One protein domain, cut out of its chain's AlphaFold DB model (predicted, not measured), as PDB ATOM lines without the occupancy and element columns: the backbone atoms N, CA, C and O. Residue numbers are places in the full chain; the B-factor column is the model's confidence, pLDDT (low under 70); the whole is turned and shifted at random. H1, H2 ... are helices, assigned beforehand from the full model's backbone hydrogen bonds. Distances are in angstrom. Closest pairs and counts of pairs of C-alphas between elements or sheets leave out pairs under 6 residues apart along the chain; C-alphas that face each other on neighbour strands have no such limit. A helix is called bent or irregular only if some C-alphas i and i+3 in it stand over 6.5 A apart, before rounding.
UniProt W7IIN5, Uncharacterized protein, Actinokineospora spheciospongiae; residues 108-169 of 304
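Overview. This is residues 108 to 169 of the 304 residues of an uncharacterized protein of Actinokineospora spheciospongiae (UniProt W7IIN5). The longest helix, H2, and H3 form a close helical hairpin, and H1 packs on H2 as well, so that the centres of the three make a triangle. The short H4 folds back from the end of H3 toward H1, near both of them and away from H2. The printed part has 62 residues with four named helices, H1, H2, H3 and H4 in chain order, and no named strand; its class is all helix. It is compact, with a radius of gyration of the C-alphas of 10.6 A, and rounded, spanning 27 by 21 by 19 A.

Along the chain. H2, residues 125 to 141, measures 24.8 A from first to last C-alpha, beginning with C-alpha 125 at (157.580, 110.241, 92.808). It has a kink of 28 degrees near residue 132 and is irregular, with C-alphas 126 and 129 7.5 A apart. H3, residues 145 to 156, measures 16.3 A. H1, residues 108 to 120, measures 19.2 A and begins with C-alpha 108 at (175.102, 98.695, 73.742). H1 is irregular, but only just: C-alphas 116 and 119 are 6.8 A apart. H4, residues 161 to 167, measures 9.9 A and ends with C-alpha 167 at (175.088, 106.071, 88.474).

Arrangement. H2 and H3 touch and form a helical hairpin, running opposite ways at a shallow tilt of 16 degrees; their closest C-alphas, of Ala 139 and Gly 145, are 4.4 A apart. H1 and H2 also touch and form a helical hairpin, opposite ways at a shallow tilt of 31 degrees; their closest C-alphas, of Asn 117 and Phe 135, are 6.9 A apart. H1 and H3 are close but not clearly touching, with the closest C-alphas, of Trp 110 and Pro 147, at 7.6 A; they run the same way at a steep tilt of 47 degrees. H4 and H3 are close but not clearly touching, with the closest C-alphas, of Leu 155 and Arg 161, at 5.9 A. H4 and H1 are close but not clearly touching, with the closest C-alphas, of Gly 118 and Phe 165, at 7.6 A; their tilt of 36 degrees is only just steep. H2 and H4 are apart. In H3 and H4 every O i to N i+4 pair is within hydrogen-bond range; in H1 7 of 9 are, and in H2 11 of 13.

Size, cuts and confidence. The two C-alphas farthest apart, of Gln 108 and Ala 126, are 30.5 A apart. The printed part has no cut, and its three links, H1 to H2, H2 to H3 and H3 to H4, are tight. The mean pLDDT of the printed part is 91.8, and no printed residue is under 70.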
ATOM      1  N   GLN A 108     175.219  97.430  74.454       89.38
ATOM      2  CA  GLN A 108     175.102  98.695  73.742       89.38
ATOM      3  C   GLN A 108     173.636  99.054  73.521       89.38
ATOM      4  O   GLN A 108     173.285 100.225  73.664       89.38
ATOM      5  N   ALA A 109     172.782  98.068  73.233       91.88
ATOM      6  CA  ALA A 109     171.342  98.284  73.142       91.88
ATOM      7  C   ALA A 109     170.757  98.749  74.483       91.88
ATOM      8  O   ALA A 109     169.958  99.683  74.502       91.88
ATOM      9  N   TRP A 110     171.195  98.163  75.602       93.88
ATOM     10  CA  TRP A 110     170.754  98.578  76.934       93.88
ATOM     11  C   TRP A 110     171.191 100.004  77.289       93.88
ATOM     12  O   TRP A 110     170.360 100.831  77.661       93.88
ATOM     13  N   VAL A 111     172.473 100.329  77.109       93.06
ATOM     14  CA  VAL A 111     173.000 101.675  77.381       93.06
ATOM     15  C   VAL A 111     172.313 102.724  76.500       93.06
ATOM     16  O   VAL A 111     171.947 103.794  76.988       93.06
ATOM     17  N   ALA A 112     172.093 102.422  75.216       94.19
ATOM     18  CA  ALA A 112     171.359 103.310  74.316       94.19
ATOM     19  C   ALA A 112     169.903 103.497  74.766       94.19
ATOM     20  O   ALA A 112     169.405 104.624  74.791       94.19
ATOM     21  N   PHE A 113     169.244 102.412  75.175       96.19
ATOM     22  CA  PHE A 113     167.881 102.455  75.687       96.19
ATOM     23  C   PHE A 113     167.768 103.322  76.946       96.19
ATOM     24  O   PHE A 113     166.879 104.173  77.013       96.19
ATOM     25  N   LEU A 114     168.675 103.150  77.912       95.88
ATOM     26  CA  LEU A 114     168.726 103.957  79.132       95.88
ATOM     27  C   LEU A 114     168.930 105.441  78.832       95.88
ATOM     28  O   LEU A 114     168.209 106.277  79.374       95.88
ATOM     29  N   ALA A 115     169.876 105.771  77.952       93.81
ATOM     30  CA  ALA A 115     170.166 107.153  77.587       93.81
ATOM     31  C   ALA A 115     168.973 107.846  76.907       93.81
ATOM     32  O   ALA A 115     168.747 109.035  77.122       93.81
ATOM     33  N   GLU A 116     168.199 107.118  76.096       95.75
ATOM     34  CA  GLU A 116     167.030 107.668  75.404       95.75
ATOM     35  C   GLU A 116     165.787 107.763  76.302       95.75
ATOM     36  O   GLU A 116     165.037 108.739  76.228       95.75
ATOM     37  N   ASN A 117     165.533 106.738  77.117       96.69
ATOM     38  CA  ASN A 117     164.252 106.571  77.805       96.69
ATOM     39  C   ASN A 117     164.309 106.947  79.285       96.69
ATOM     40  O   ASN A 117     163.286 107.346  79.833       96.69
ATOM     41  N   GLY A 118     165.482 106.865  79.917       94.62
ATOM     42  CA  GLY A 118     165.684 107.247  81.314       94.62
ATOM     43  C   GLY A 118     165.261 108.694  81.600       94.62
ATOM     44  O   GLY A 118     164.396 108.891  82.450       94.62
ATOM     45  N   PRO A 119     165.737 109.701  80.838       94.56
ATOM     46  CA  PRO A 119     165.376 111.110  81.045       94.56
ATOM     47  C   PRO A 119     163.897 111.458  80.813       94.56
ATOM     48  O   PRO A 119     163.523 112.619  80.946       94.56
ATOM     49  N   ARG A 120     163.050 110.497  80.409       93.69
ATOM     50  CA  ARG A 120     161.602 110.725  80.269       93.69
ATOM     51  C   ARG A 120     160.856 110.670  81.598       93.69
ATOM     52  O   ARG A 120     159.705 111.099  81.635       93.69
ATOM     53  N   TRP A 121     161.476 110.156  82.658       94.00
ATOM     54  CA  TRP A 121     160.974 110.399  84.003       94.00
ATOM     55  C   TRP A 121     161.291 111.839  84.401       94.00
ATOM     56  O   TRP A 121     162.391 112.324  84.154       94.00
ATOM     57  N   ASP A 122     160.340 112.514  85.030       86.81
ATOM     58  CA  ASP A 122     160.502 113.877  85.534       86.81
ATOM     59  C   ASP A 122     161.067 113.913  86.960       86.81
ATOM     60  O   ASP A 122     161.126 114.976  87.563       86.81
ATOM     61  N   GLY A 123     161.471 112.773  87.524       88.56
ATOM     62  CA  GLY A 123     161.973 112.690  88.895       88.56
ATOM     63  C   GLY A 123     160.902 112.872  89.975       88.56
ATOM     64  O   GLY A 123     161.245 112.807  91.153       88.56
ATOM     65  N   ASP A 124     159.634 113.091  89.606       83.88
ATOM     66  CA  ASP A 124     158.526 113.166  90.553       83.88
ATOM     67  C   ASP A 124     158.105 111.750  90.958       83.88
ATOM     68  O   ASP A 124     157.828 110.879  90.128       83.88
ATOM     69  N   GLU A 125     158.029 111.514  92.263       85.88
ATOM     70  CA  GLU A 125     157.580 110.241  92.808       85.88
ATOM     71  C   GLU A 125     156.110 109.964  92.457       85.88
ATOM     72  O   GLU A 125     155.727 108.813  92.253       85.88
ATOM     73  N   ALA A 126     155.286 111.008  92.304       83.44
ATOM     74  CA  ALA A 126     153.892 110.863  91.897       83.44
ATOM     75  C   ALA A 126     153.740 110.306  90.468       83.44
ATOM     76  O   ALA A 126     152.731 109.668  90.160       83.44
ATOM     77  N   SER A 127     154.732 110.520  89.595       88.94
ATOM     78  CA  SER A 127     154.741 110.016  88.215       88.94
ATOM     79  C   SER A 127     155.440 108.652  88.080       88.94
ATOM     80  O   SER A 127     155.336 108.005  87.030       88.94
ATOM     81  N   TRP A 128     156.115 108.181  89.138       93.56
ATOM     82  CA  TRP A 128     157.006 107.021  89.103       93.56
ATOM     83  C   TRP A 128     156.331 105.745  88.594       93.56
ATOM     84  O   TRP A 128     156.849 105.106  87.680       93.56
ATOM     85  N   GLU A 129     155.165 105.369  89.132       94.88
ATOM     86  CA  GLU A 129     154.486 104.128  88.725       94.88
ATOM     87  C   GLU A 129     154.127 104.129  87.232       94.88
ATOM     88  O   GLU A 129     154.286 103.119  86.540       94.88
ATOM     89  N   GLN A 130     153.679 105.279  86.715       93.75
ATOM     90  CA  GLN A 130     153.346 105.434  85.302       93.75
ATOM     91  C   GLN A 130     154.601 105.362  84.428       93.75
ATOM     92  O   GLN A 130     154.590 104.677  83.400       93.75
ATOM     93  N   PHE A 131     155.681 106.030  84.844       96.38
ATOM     94  CA  PHE A 131     156.970 105.949  84.169       96.38
ATOM     95  C   PHE A 131     157.499 104.512  84.147       96.38
ATOM     96  O   PHE A 131     157.818 104.014  83.073       96.38
ATOM     97  N   ALA A 132     157.535 103.820  85.288       97.25
ATOM     98  CA  ALA A 132     158.061 102.463  85.409       97.25
ATOM     99  C   ALA A 132     157.317 101.476  84.495       97.25
ATOM    100  O   ALA A 132     157.943 100.704  83.763       97.25
ATOM    101  N   ALA A 133     155.981 101.543  84.470       96.88
ATOM    102  CA  ALA A 133     155.167 100.709  83.589       96.88
ATOM    103  C   ALA A 133     155.460 100.977  82.101       96.88
ATOM    104  O   ALA A 133     155.642 100.038  81.319       96.88
ATOM    105  N   TRP A 134     155.532 102.252  81.705       97.81
ATOM    106  CA  TRP A 134     155.849 102.652  80.332       97.81
ATOM    107  C   TRP A 134     157.283 102.273  79.925       97.81
ATOM    108  O   TRP A 134     157.502 101.757  78.825       97.81
ATOM    109  N   PHE A 135     158.251 102.495  80.813       97.88
ATOM    110  CA  PHE A 135     159.666 102.213  80.596       97.88
ATOM    111  C   PHE A 135     159.883 100.715  80.374       97.88
ATOM    112  O   PHE A 135     160.484 100.327  79.374       97.88
ATOM    113  N   HIS A 136     159.303  99.867  81.232       97.88
ATOM    114  CA  HIS A 136     159.364  98.413  81.076       97.88
ATOM    115  C   HIS A 136     158.715  97.941  79.769       97.88
ATOM    116  O   HIS A 136     159.304  97.148  79.036       97.88
ATOM    117  N   TYR A 137     157.522  98.446  79.437       96.19
ATOM    118  CA  TYR A 137     156.854  98.107  78.177       96.19
ATOM    119  C   TYR A 137     157.731  98.441  76.959       96.19
ATOM    120  O   TYR A 137     157.935  97.600  76.085       96.19
ATOM    121  N   THR A 138     158.305  99.645  76.932       95.56
ATOM    122  CA  THR A 138     159.173 100.098  75.834       95.56
ATOM    123  C   THR A 138     160.466  99.277  75.767       95.56
ATOM    124  O   THR A 138     160.955  98.979  74.680       95.56
ATOM    125  N   ALA A 139     160.998  98.850  76.915       96.06
ATOM    126  CA  ALA A 139     162.184  98.006  76.993       96.06
ATOM    127  C   ALA A 139     161.943  96.606  76.414       96.06
ATOM    128  O   ALA A 139     162.788  96.089  75.683       96.06
ATOM    129  N   VAL A 140     160.781  96.007  76.695       93.06
ATOM    130  CA  VAL A 140     160.374  94.720  76.109       93.06
ATOM    131  C   VAL A 140     160.311  94.816  74.582       93.06
ATOM    132  O   VAL A 140     160.873  93.957  73.904       93.06
ATOM    133  N   GLU A 141     159.712  95.879  74.038       94.31
ATOM    134  CA  GLU A 141     159.655  96.117  72.584       94.31
ATOM    135  C   GLU A 141     161.049  96.325  71.965       94.31
ATOM    136  O   GLU A 141     161.302  95.905  70.835       94.31
ATOM    137  N   ALA A 142     161.977  96.927  72.712       91.94
ATOM    138  CA  ALA A 142     163.365  97.129  72.298       91.94
ATOM    139  C   ALA A 142     164.266  95.891  72.505       91.94
ATOM    140  O   ALA A 142     165.447  95.932  72.164       91.94
ATOM    141  N   GLY A 143     163.737  94.789  73.053       91.62
ATOM    142  CA  GLY A 143     164.504  93.570  73.330       91.62
ATOM    143  C   GLY A 143     165.420  93.651  74.558       91.62
ATOM    144  O   GLY A 143     166.242  92.763  74.758       91.62
ATOM    145  N   VAL A 144     165.264  94.682  75.393       94.56
ATOM    146  CA  VAL A 144     166.010  94.910  76.647       94.56
ATOM    147  C   VAL A 144     165.080  94.891  77.870       94.56
ATOM    148  O   VAL A 144     165.323  95.550  78.876       94.56
ATOM    149  N   GLY A 145     163.981  94.135  77.789       92.81
ATOM    150  CA  GLY A 145     162.960  94.074  78.840       92.81
ATOM    151  C   GLY A 145     163.466  93.502  80.166       92.81
ATOM    152  O   GLY A 145     163.131  94.029  81.218       92.81
ATOM    153  N   GLU A 146     164.304  92.464  80.118       89.94
ATOM    154  CA  GLU A 146     164.871  91.824  81.314       89.94
ATOM    155  C   GLU A 146     165.737  92.785  82.153       89.94
ATOM    156  O   GLU A 146     165.390  92.994  83.316       89.94
ATOM    157  N   PRO A 147     166.768  93.466  81.605       91.56
ATOM    158  CA  PRO A 147     167.534  94.432  82.396       91.56
ATOM    159  C   PRO A 147     166.701  95.632  82.861       91.56
ATOM    160  O   PRO A 147     166.937  96.148  83.952       91.56
ATOM    161  N   ALA A 148     165.688  96.054  82.095       95.00
ATOM    162  CA  ALA A 148     164.761  97.088  82.549       95.00
ATOM    163  C   ALA A 148     163.917  96.629  83.744       95.00
ATOM    164  O   ALA A 148     163.720  97.404  84.677       95.00
ATOM    165  N   GLY A 149     163.439  95.382  83.737       93.75
ATOM    166  CA  GLY A 149     162.725  94.781  84.862       93.75
ATOM    167  C   GLY A 149     163.588  94.739  86.122       93.75
ATOM    168  O   GLY A 149     163.168  95.267  87.151       93.75
ATOM    169  N   SER A 150     164.815  94.215  86.014       92.06
ATOM    170  CA  SER A 150     165.777  94.161  87.125       92.06
ATOM    171  C   SER A 150     166.106  95.549  87.680       92.06
ATOM    172  O   SER A 150     166.112  95.746  88.896       92.06
ATOM    173  N   LEU A 151     166.337  96.538  86.806       93.69
ATOM    174  CA  LEU A 151     166.592  97.916  87.234       93.69
ATOM    175  C   LEU A 151     165.391  98.499  87.990       93.69
ATOM    176  O   LEU A 151     165.573  99.104  89.043       93.69
ATOM    177  N   LEU A 152     164.170  98.336  87.477       95.62
ATOM    178  CA  LEU A 152     162.969  98.879  88.118       95.62
ATOM    179  C   LEU A 152     162.672  98.207  89.461       95.62
ATOM    180  O   LEU A 152     162.287  98.890  90.411       95.62
ATOM    181  N   GLU A 153     162.880  96.893  89.562       94.56
ATOM    182  CA  GLU A 153     162.770  96.161  90.823       94.56
ATOM    183  C   GLU A 153     163.782  96.684  91.847       94.56
ATOM    184  O   GLU A 153     163.399  97.035  92.964       94.56
ATOM    185  N   TYR A 154     165.048  96.841  91.455       91.44
ATOM    186  CA  TYR A 154     166.075  97.432  92.308       91.44
ATOM    187  C   TYR A 154     165.702  98.852  92.762       91.44
ATOM    188  O   TYR A 154     165.665  99.133  93.963       91.44
ATOM    189  N   LEU A 155     165.352  99.732  91.819       92.94
ATOM    190  CA  LEU A 155     164.984 101.120  92.103       92.94
ATOM    191  C   LEU A 155     163.752 101.221  93.003       92.94
ATOM    192  O   LEU A 155     163.652 102.167  93.778       92.94
ATOM    193  N   SER A 156     162.827 100.257  92.972       90.12
ATOM    194  CA  SER A 156     161.656 100.260  93.858       90.12
ATOM    195  C   SER A 156     162.030 100.289  95.348       90.12
ATOM    196  O   SER A 156     161.318 100.920  96.129       90.12
ATOM    197  N   GLY A 157     163.174  99.705  95.724       85.19
ATOM    198  CA  GLY A 157     163.693  99.687  97.095       85.19
ATOM    199  C   GLY A 157     164.623 100.851  97.461       85.19
ATOM    200  O   GLY A 157     165.054 100.934  98.612       85.19
ATOM    201  N   VAL A 158     164.949 101.742  96.518       85.81
ATOM    202  CA  VAL A 158     165.899 102.845  96.728       85.81
ATOM    203  C   VAL A 158     165.141 104.153  97.002       85.81
ATOM    204  O   VAL A 158     164.261 104.512  96.223       85.81
ATOM    205  N   PRO A 159     165.468 104.895  98.082       76.69
ATOM    206  CA  PRO A 159     164.773 106.139  98.424       76.69
ATOM    207  C   PRO A 159     165.121 107.327  97.512       76.69
ATOM    208  O   PRO A 159     164.316 108.242  97.395       76.69
ATOM    209  N   ASP A 160     166.292 107.327  96.869       84.00
ATOM    210  CA  ASP A 160     166.731 108.379  95.940       84.00
ATOM    211  C   ASP A 160     167.023 107.783  94.557       84.00
ATOM    212  O   ASP A 160     168.159 107.467  94.194       84.00
ATOM    213  N   ARG A 161     165.953 107.572  93.785       91.62
ATOM    214  CA  ARG A 161     166.031 106.955  92.451       91.62
ATOM    215  C   ARG A 161     166.698 107.864  91.425       91.62
ATOM    216  O   ARG A 161     167.294 107.360  90.478       91.62
ATOM    217  N   VAL A 162     166.620 109.183  91.606       89.75
ATOM    218  CA  VAL A 162     167.260 110.164  90.717       89.75
ATOM    219  C   VAL A 162     168.778 110.045  90.817       89.75
ATOM    220  O   VAL A 162     169.450 109.907  89.791       89.75
ATOM    221  N   ALA A 163     169.322 110.034  92.039       84.81
ATOM    222  CA  ALA A 163     170.750 109.813  92.249       84.81
ATOM    223  C   ALA A 163     171.196 108.445  91.717       84.81
ATOM    224  O   ALA A 163     172.273 108.329  91.124       84.81
ATOM    225  N   GLU A 164     170.356 107.422  91.884       89.69
ATOM    226  CA  GLU A 164     170.666 106.073  91.429       89.69
ATOM    227  C   GLU A 164     170.678 105.963  89.897       89.69
ATOM    228  O   GLU A 164     171.642 105.441  89.345       89.69
ATOM    229  N   PHE A 165     169.717 106.557  89.179       90.44
ATOM    230  CA  PHE A 165     169.783 106.695  87.715       90.44
ATOM    231  C   PHE A 165     171.064 107.403  87.251       90.44
ATOM    232  O   PHE A 165     171.672 107.000  86.255       90.44
ATOM    233  N   GLY A 166     171.526 108.402  88.009       87.06
ATOM    234  CA  GLY A 166     172.787 109.097  87.754       87.06
ATOM    235  C   GLY A 166     174.006 108.169  87.717       87.06
ATOM    236  O   GLY A 166     174.920 108.391  86.919       87.06
ATOM    237  N   ARG A 167     174.012 107.082  88.502       86.62
ATOM    238  CA  ARG A 167     175.088 106.071  88.474       86.62
ATOM    239  C   ARG A 167     175.144 105.295  87.161       86.62
ATOM    240  O   ARG A 167     176.227 104.884  86.755       86.62
ATOM    241  N   TYR A 168     174.015 105.178  86.465       86.19
ATOM    242  CA  TYR A 168     173.918 104.586  85.127       86.19
ATOM    243  C   TYR A 168     174.182 105.605  84.004       86.19
ATOM    244  O   TYR A 168     173.962 105.310  82.831       86.19
ATOM    245  N   GLY A 169     174.640 106.819  84.337       88.19
ATOM    246  CA  GLY A 169     174.882 107.892  83.369       88.19
ATOM    247  C   GLY A 169     173.605 108.538  82.829       88.19
ATOM    248  O   GLY A 169     173.670 109.317  81.877       88.19
TER     249      GLY A 169